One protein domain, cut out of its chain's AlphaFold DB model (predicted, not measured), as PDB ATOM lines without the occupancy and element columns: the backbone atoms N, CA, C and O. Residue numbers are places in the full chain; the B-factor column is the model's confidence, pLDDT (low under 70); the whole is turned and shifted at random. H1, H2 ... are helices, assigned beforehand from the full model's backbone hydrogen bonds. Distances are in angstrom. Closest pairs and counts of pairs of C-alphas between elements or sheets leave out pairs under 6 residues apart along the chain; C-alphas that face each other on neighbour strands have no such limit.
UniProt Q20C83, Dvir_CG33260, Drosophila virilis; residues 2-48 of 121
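Overview. This is residues 2 to 48 of the 121 residues of the protein "Dvir_CG33260" of Drosophila virilis (UniProt Q20C83). There is little regular structure: H2, a short helix, sits at one end, and a long loop of residues 7 to 31 reaches to the opposite end near Thr 19 and folds back, with H1 at the loop's start. A short antiparallel pairing of residues 12 to 13 with residues 28 to 29 ties the loop's two limbs together. The printed part has 47 residues, with two named helices in the order H1, H2 and no named strand; the class is all helix, with 14 residues in named elements. The whole is loose, with a radius of gyration of the C-alphas of 12.0 A and spans of 36 by 26 by 16 A.

Arrangement. H2, residues 32 to 40, and H1, residues 2 to 6, are apart, with no C-alpha of the one within 8 A of the other. In H1 and H2 every O i to N i+4 pair is within hydrogen-bond range.

Along the chain. H2 runs 12.2 A from C-alpha 32 at (-29.679, 38.992, -18.971) to C-alpha 40 at (-35.148, 29.464, -24.336). H1 begins at C-alpha 2, (-25.484, 34.711, -37.066).

Size, cuts and confidence. The two C-alphas farthest apart, those of Thr 19 and Asp 40, are 35.6 A apart. The link from H1 to H2 is long, with 25 residues. The printed part has no cut. The model's pLDDT is under 70 at residues 16 to 25.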
ATOM      1  N   GLU A   2     -24.072  35.140 -37.032       79.31
ATOM      2  CA  GLU A   2     -25.484  34.711 -37.066       79.31
ATOM      3  C   GLU A   2     -26.332  35.295 -35.928       79.31
ATOM      4  O   GLU A   2     -27.485  35.648 -36.152       79.31
ATOM      5  N   LEU A   3     -25.744  35.490 -34.742       83.31
ATOM      6  CA  LEU A   3     -26.422  36.091 -33.586       83.31
ATOM      7  C   LEU A   3     -27.023  37.472 -33.893       83.31
ATOM      8  O   LEU A   3     -28.188  37.712 -33.588       83.31
ATOM      9  N   ARG A   4     -26.270  38.347 -34.572       83.81
ATOM     10  CA  ARG A   4     -26.739  39.697 -34.933       83.81
ATOM     11  C   ARG A   4     -27.691  39.702 -36.119       83.81
ATOM     12  O   ARG A   4     -28.637  40.478 -36.134       83.81
ATOM     13  N   THR A   5     -27.424  38.876 -37.129       82.81
ATOM     14  CA  THR A   5     -28.179  38.920 -38.388       82.81
ATOM     15  C   THR A   5     -29.483  38.136 -38.339       82.81
ATOM     16  O   THR A   5     -30.424  38.521 -39.017       82.81
ATOM     17  N   LYS A   6     -29.535  37.033 -37.582       82.31
ATOM     18  CA  LYS A   6     -30.685  36.118 -37.545       82.31
ATOM     19  C   LYS A   6     -31.525  36.274 -36.280       82.31
ATOM     20  O   LYS A   6     -32.743  36.210 -36.358       82.31
ATOM     21  N   TYR A   7     -30.878  36.485 -35.135       81.94
ATOM     22  CA  TYR A   7     -31.550  36.547 -33.832       81.94
ATOM     23  C   TYR A   7     -31.595  37.966 -33.250       81.94
ATOM     24  O   TYR A   7     -32.121  38.162 -32.162       81.94
ATOM     25  N   HIS A   8     -31.050  38.956 -33.970       83.38
ATOM     26  CA  HIS A   8     -30.981  40.364 -33.555       83.38
ATOM     27  C   HIS A   8     -30.353  40.590 -32.167       83.38
ATOM     28  O   HIS A   8     -30.605  41.603 -31.518       83.38
ATOM     29  N   ILE A   9     -29.487  39.671 -31.732       87.06
ATOM     30  CA  ILE A   9     -28.764  39.760 -30.463       87.06
ATOM     31  C   ILE A   9     -27.495  40.564 -30.690       87.06
ATOM     32  O   ILE A   9     -26.608  40.151 -31.444       87.06
ATOM     33  N   MET A  10     -27.413  41.723 -30.044       84.31
ATOM     34  CA  MET A  10     -26.349  42.687 -30.294       84.31
ATOM     35  C   MET A  10     -25.133  42.403 -29.426       84.31
ATOM     36  O   MET A  10     -24.022  42.309 -29.976       84.31
ATOM     37  N   GLY A  11     -25.363  42.261 -28.114       86.31
ATOM     38  CA  GLY A  11     -24.345  42.183 -27.068       86.31
ATOM     39  C   GLY A  11     -23.268  43.279 -27.135       86.31
ATOM     40  O   GLY A  11     -23.263  44.159 -28.001       86.31
ATOM     41  N   ALA A  12     -22.296  43.196 -26.233       84.75
ATOM     42  CA  ALA A  12     -21.116  44.053 -26.198       84.75
ATOM     43  C   ALA A  12     -19.852  43.208 -26.386       84.75
ATOM     44  O   ALA A  12     -19.658  42.214 -25.696       84.75
ATOM     45  N   LEU A  13     -18.977  43.567 -27.329       81.38
ATOM     46  CA  LEU A  13     -17.687  42.879 -27.422       81.38
ATOM     47  C   LEU A  13     -16.756  43.368 -26.318       81.38
ATOM     48  O   LEU A  13     -16.531  44.570 -26.180       81.38
ATOM     49  N   VAL A  14     -16.182  42.427 -25.576       81.25
ATOM     50  CA  VAL A  14     -15.271  42.713 -24.466       81.25
ATOM     51  C   VAL A  14     -13.823  42.636 -24.949       81.25
ATOM     52  O   VAL A  14     -13.446  41.726 -25.687       81.25
ATOM     53  N   GLY A  15     -12.994  43.590 -24.513       72.56
ATOM     54  CA  GLY A  15     -11.551  43.601 -24.787       72.56
ATOM     55  C   GLY A  15     -11.091  44.506 -25.935       72.56
ATOM     56  O   GLY A  15      -9.941  44.399 -26.357       72.56
ATOM     57  N   THR A  16     -11.931  45.413 -26.450       60.44
ATOM     58  CA  THR A  16     -11.500  46.402 -27.456       60.44
ATOM     59  C   THR A  16     -11.008  47.703 -26.818       60.44
ATOM     60  O   THR A  16     -11.754  48.345 -26.081       60.44
ATOM     61  N   ALA A  17      -9.822  48.178 -27.208       53.16
ATOM     62  CA  ALA A  17      -9.540  49.612 -27.217       53.16
ATOM     63  C   ALA A  17     -10.144  50.192 -28.506       53.16
ATOM     64  O   ALA A  17      -9.756  49.804 -29.609       53.16
ATOM     65  N   SER A  18     -11.131  51.075 -28.367       48.88
ATOM     66  CA  SER A  18     -11.830  51.724 -29.481       48.88
ATOM     67  C   SER A  18     -10.864  52.574 -30.306       48.88
ATOM     68  O   SER A  18     -10.695  53.749 -30.018       48.88
ATOM     69  N   THR A  19     -10.180  52.005 -31.303       49.22
ATOM     70  CA  THR A  19      -9.541  52.828 -32.345       49.22
ATOM     71  C   THR A  19      -9.468  52.197 -33.730       49.22
ATOM     72  O   THR A  19      -9.557  52.958 -34.688       49.22
ATOM     73  N   LYS A  20      -9.322  50.876 -33.927       49.03
ATOM     74  CA  LYS A  20      -9.175  50.327 -35.295       49.03
ATOM     75  C   LYS A  20      -9.714  48.902 -35.440       49.03
ATOM     76  O   LYS A  20      -9.042  47.952 -35.064       49.03
ATOM     77  N   GLY A  21     -10.878  48.778 -36.079       50.81
ATOM     78  CA  GLY A  21     -11.389  47.521 -36.628       50.81
ATOM     79  C   GLY A  21     -12.077  46.612 -35.608       50.81
ATOM     80  O   GLY A  21     -11.519  46.247 -34.580       50.81
ATOM     81  N   TRP A  22     -13.312  46.223 -35.919       51.81
ATOM     82  CA  TRP A  22     -14.052  45.207 -35.177       51.81
ATOM     83  C   TRP A  22     -13.349  43.857 -35.396       51.81
ATOM     84  O   TRP A  22     -13.499  43.251 -36.456       51.81
ATOM     85  N   SER A  23     -12.539  43.391 -34.442       56.41
ATOM     86  CA  SER A  23     -12.055  42.008 -34.492       56.41
ATOM     87  C   SER A  23     -13.252  41.083 -34.269       56.41
ATOM     88  O   SER A  23     -13.895  41.135 -33.221       56.41
ATOM     89  N   SER A  24     -13.584  40.263 -35.264       59.62
ATOM     90  CA  SER A  24     -14.725  39.337 -35.243       59.62
ATOM     91  C   SER A  24     -14.547  38.149 -34.288       59.62
ATOM     92  O   SER A  24     -15.425  37.292 -34.217       59.62
ATOM     93  N   THR A  25     -13.431  38.084 -33.554       68.38
ATOM     94  CA  THR A  25     -13.049  36.944 -32.707       68.38
ATOM     95  C   THR A  25     -13.106  37.241 -31.210       68.38
ATOM     96  O   THR A  25     -12.610  36.443 -30.415       68.38
ATOM     97  N   LEU A  26     -13.629  38.398 -30.804       73.94
ATOM     98  CA  LEU A  26     -13.667  38.769 -29.390       73.94
ATOM     99  C   LEU A  26     -14.870  38.149 -28.668       73.94
ATOM    100  O   LEU A  26     -15.926  37.975 -29.284       73.94
ATOM    101  N   PRO A  27     -14.735  37.846 -27.364       83.94
ATOM    102  CA  PRO A  27     -15.861  37.425 -26.543       83.94
ATOM    103  C   PRO A  27     -16.988  38.465 -26.562       83.94
ATOM    104  O   PRO A  27     -16.739  39.670 -26.464       83.94
ATOM    105  N   LEU A  28     -18.224  37.981 -26.678       84.56
ATOM    106  CA  LEU A  28     -19.443  38.781 -26.622       84.56
ATOM    107  C   LEU A  28     -20.059  38.650 -25.227       84.56
ATOM    108  O   LEU A  28     -20.403  37.551 -24.799       84.56
ATOM    109  N   GLU A  29     -20.203  39.770 -24.536       88.50
ATOM    110  CA  GLU A  29     -21.009  39.891 -23.329       88.50
ATOM    111  C   GLU A  29     -22.463  40.156 -23.716       88.50
ATOM    112  O   GLU A  29     -22.755  40.960 -24.604       88.50
ATOM    113  N   LEU A  30     -23.377  39.453 -23.057       91.19
ATOM    114  CA  LEU A  30     -24.807  39.528 -23.314       91.19
ATOM    115  C   LEU A  30     -25.524  40.088 -22.097       91.19
ATOM    116  O   LEU A  30     -25.157  39.819 -20.953       91.19
ATOM    117  N   THR A  31     -26.601  40.823 -22.344       91.69
ATOM    118  CA  THR A  31     -27.525  41.190 -21.273       91.69
ATOM    119  C   THR A  31     -28.261  39.953 -20.749       91.69
ATOM    120  O   THR A  31     -28.315  38.902 -21.394       91.69
ATOM    121  N   LYS A  32     -28.883  40.077 -19.569       92.56
ATOM    122  CA  LYS A  32     -29.679  38.992 -18.971       92.56
ATOM    123  C   LYS A  32     -30.803  38.517 -19.900       92.56
ATOM    124  O   LYS A  32     -31.022  37.319 -20.013       92.56
ATOM    125  N   TYR A  33     -31.470  39.443 -20.590       92.06
ATOM    126  CA  TYR A  33     -32.582  39.130 -21.490       92.06
ATOM    127  C   TYR A  33     -32.122  38.449 -22.780       92.06
ATOM    128  O   TYR A  33     -32.708  37.450 -23.175       92.06
ATOM    129  N   GLU A  34     -31.045  38.936 -23.403       91.44
ATOM    130  CA  GLU A  34     -30.455  38.272 -24.575       91.44
ATOM    131  C   GLU A  34     -29.975  36.859 -24.227       91.44
ATOM    132  O   GLU A  34     -30.164  35.926 -25.001       91.44
ATOM    133  N   THR A  35     -29.385  36.692 -23.040       92.81
ATOM    134  CA  THR A  35     -28.954  35.380 -22.548       92.81
ATOM    135  C   THR A  35     -30.144  34.445 -22.356       92.81
ATOM    136  O   THR A  35     -30.086  33.302 -22.797       92.81
ATOM    137  N   GLN A  36     -31.224  34.927 -21.732       92.38
ATOM    138  CA  GLN A  36     -32.437  34.139 -21.525       92.38
ATOM    139  C   GLN A  36     -33.041  33.689 -22.859       92.38
ATOM    140  O   GLN A  36     -33.291  32.503 -23.035       92.38
ATOM    141  N   LEU A  37     -33.159  34.601 -23.829       91.38
ATOM    142  CA  LEU A  37     -33.666  34.290 -25.166       91.38
ATOM    143  C   LEU A  37     -32.850  33.182 -25.850       91.38
ATOM    144  O   LEU A  37     -33.418  32.269 -26.434       91.38
ATOM    145  N   LEU A  38     -31.517  33.230 -25.759       92.31
ATOM    146  CA  LEU A  38     -30.669  32.186 -26.341       92.31
ATOM    147  C   LEU A  38     -30.873  30.816 -25.702       92.31
ATOM    148  O   LEU A  38     -30.761  29.805 -26.393       92.31
ATOM    149  N   VAL A  39     -31.113  30.781 -24.394       93.62
ATOM    150  CA  VAL A  39     -31.360  29.534 -23.666       93.62
ATOM    151  C   VAL A  39     -32.741  28.986 -24.019       93.62
ATOM    152  O   VAL A  39     -32.854  27.798 -24.318       93.62
ATOM    153  N   ASP A  40     -33.761  29.844 -24.047       93.56
ATOM    154  CA  ASP A  40     -35.148  29.464 -24.336       93.56
ATOM    155  C   ASP A  40     -35.310  28.928 -25.767       93.56
ATOM    156  O   ASP A  40     -35.986  27.925 -25.986       93.56
ATOM    157  N   GLU A  41     -34.621  29.539 -26.733       90.69
ATOM    158  CA  GLU A  41     -34.605  29.111 -28.140       90.69
ATOM    159  C   GLU A  41     -33.673  27.907 -28.397       90.69
ATOM    160  O   GLU A  41     -33.513  27.463 -29.535       90.69
ATOM    161  N   GLY A  42     -33.006  27.383 -27.361       90.94
ATOM    162  CA  GLY A  42     -32.072  26.261 -27.486       90.94
ATOM    163  C   GLY A  42     -30.818  26.580 -28.310       90.94
ATOM    164  O   GLY A  42     -30.155  25.675 -28.818       90.94
ATOM    165  N   LEU A  43     -30.482  27.864 -28.454       90.31
ATOM    166  CA  LEU A  43     -29.332  28.354 -29.217       90.31
ATOM    167  C   LEU A  43     -28.041  28.362 -28.393       90.31
ATOM    168  O   LEU A  43     -26.947  28.374 -28.960       90.31
ATOM    169  N   ALA A  44     -28.155  28.378 -27.065       90.62
ATOM    170  CA  ALA A  44     -27.023  28.320 -26.154       90.62
ATOM    171  C   ALA A  44     -27.349  27.535 -24.879       90.62
ATOM    172  O   ALA A  44     -28.498  27.415 -24.467       90.62
ATOM    173  N   ILE A  45     -26.295  27.052 -24.219       93.06
ATOM    174  CA  ILE A  45     -26.367  26.439 -22.892       93.06
ATOM    175  C   ILE A  45     -25.564  27.268 -21.893       93.06
ATOM    176  O   ILE A  45     -24.471  27.753 -22.198       93.06
ATOM    177  N   LEU A  46     -26.091  27.413 -20.678       91.00
ATOM    178  CA  LEU A  46     -25.358  28.044 -19.588       91.00
ATOM    179  C   LEU A  46     -24.391  27.036 -18.970       91.00
ATOM    180  O   LEU A  46     -24.800  26.023 -18.410       91.00
ATOM    181  N   VAL A  47     -23.097  27.342 -19.049       89.19
ATOM    182  CA  VAL A  47     -22.039  26.548 -18.420       89.19
ATOM    183  C   VAL A  47     -21.424  27.364 -17.294       89.19
ATOM    184  O   VAL A  47     -20.782  28.389 -17.532       89.19
ATOM    185  N   SER A  48     -21.586  26.899 -16.054       86.38
ATOM    186  CA  SER A  48     -20.890  27.496 -14.917       86.38
ATOM    187  C   SER A  48     -19.426  27.067 -14.918       86.38
ATOM    188  O   SER A  48     -19.108  25.887 -14.794       86.38
TER     189      SER A  48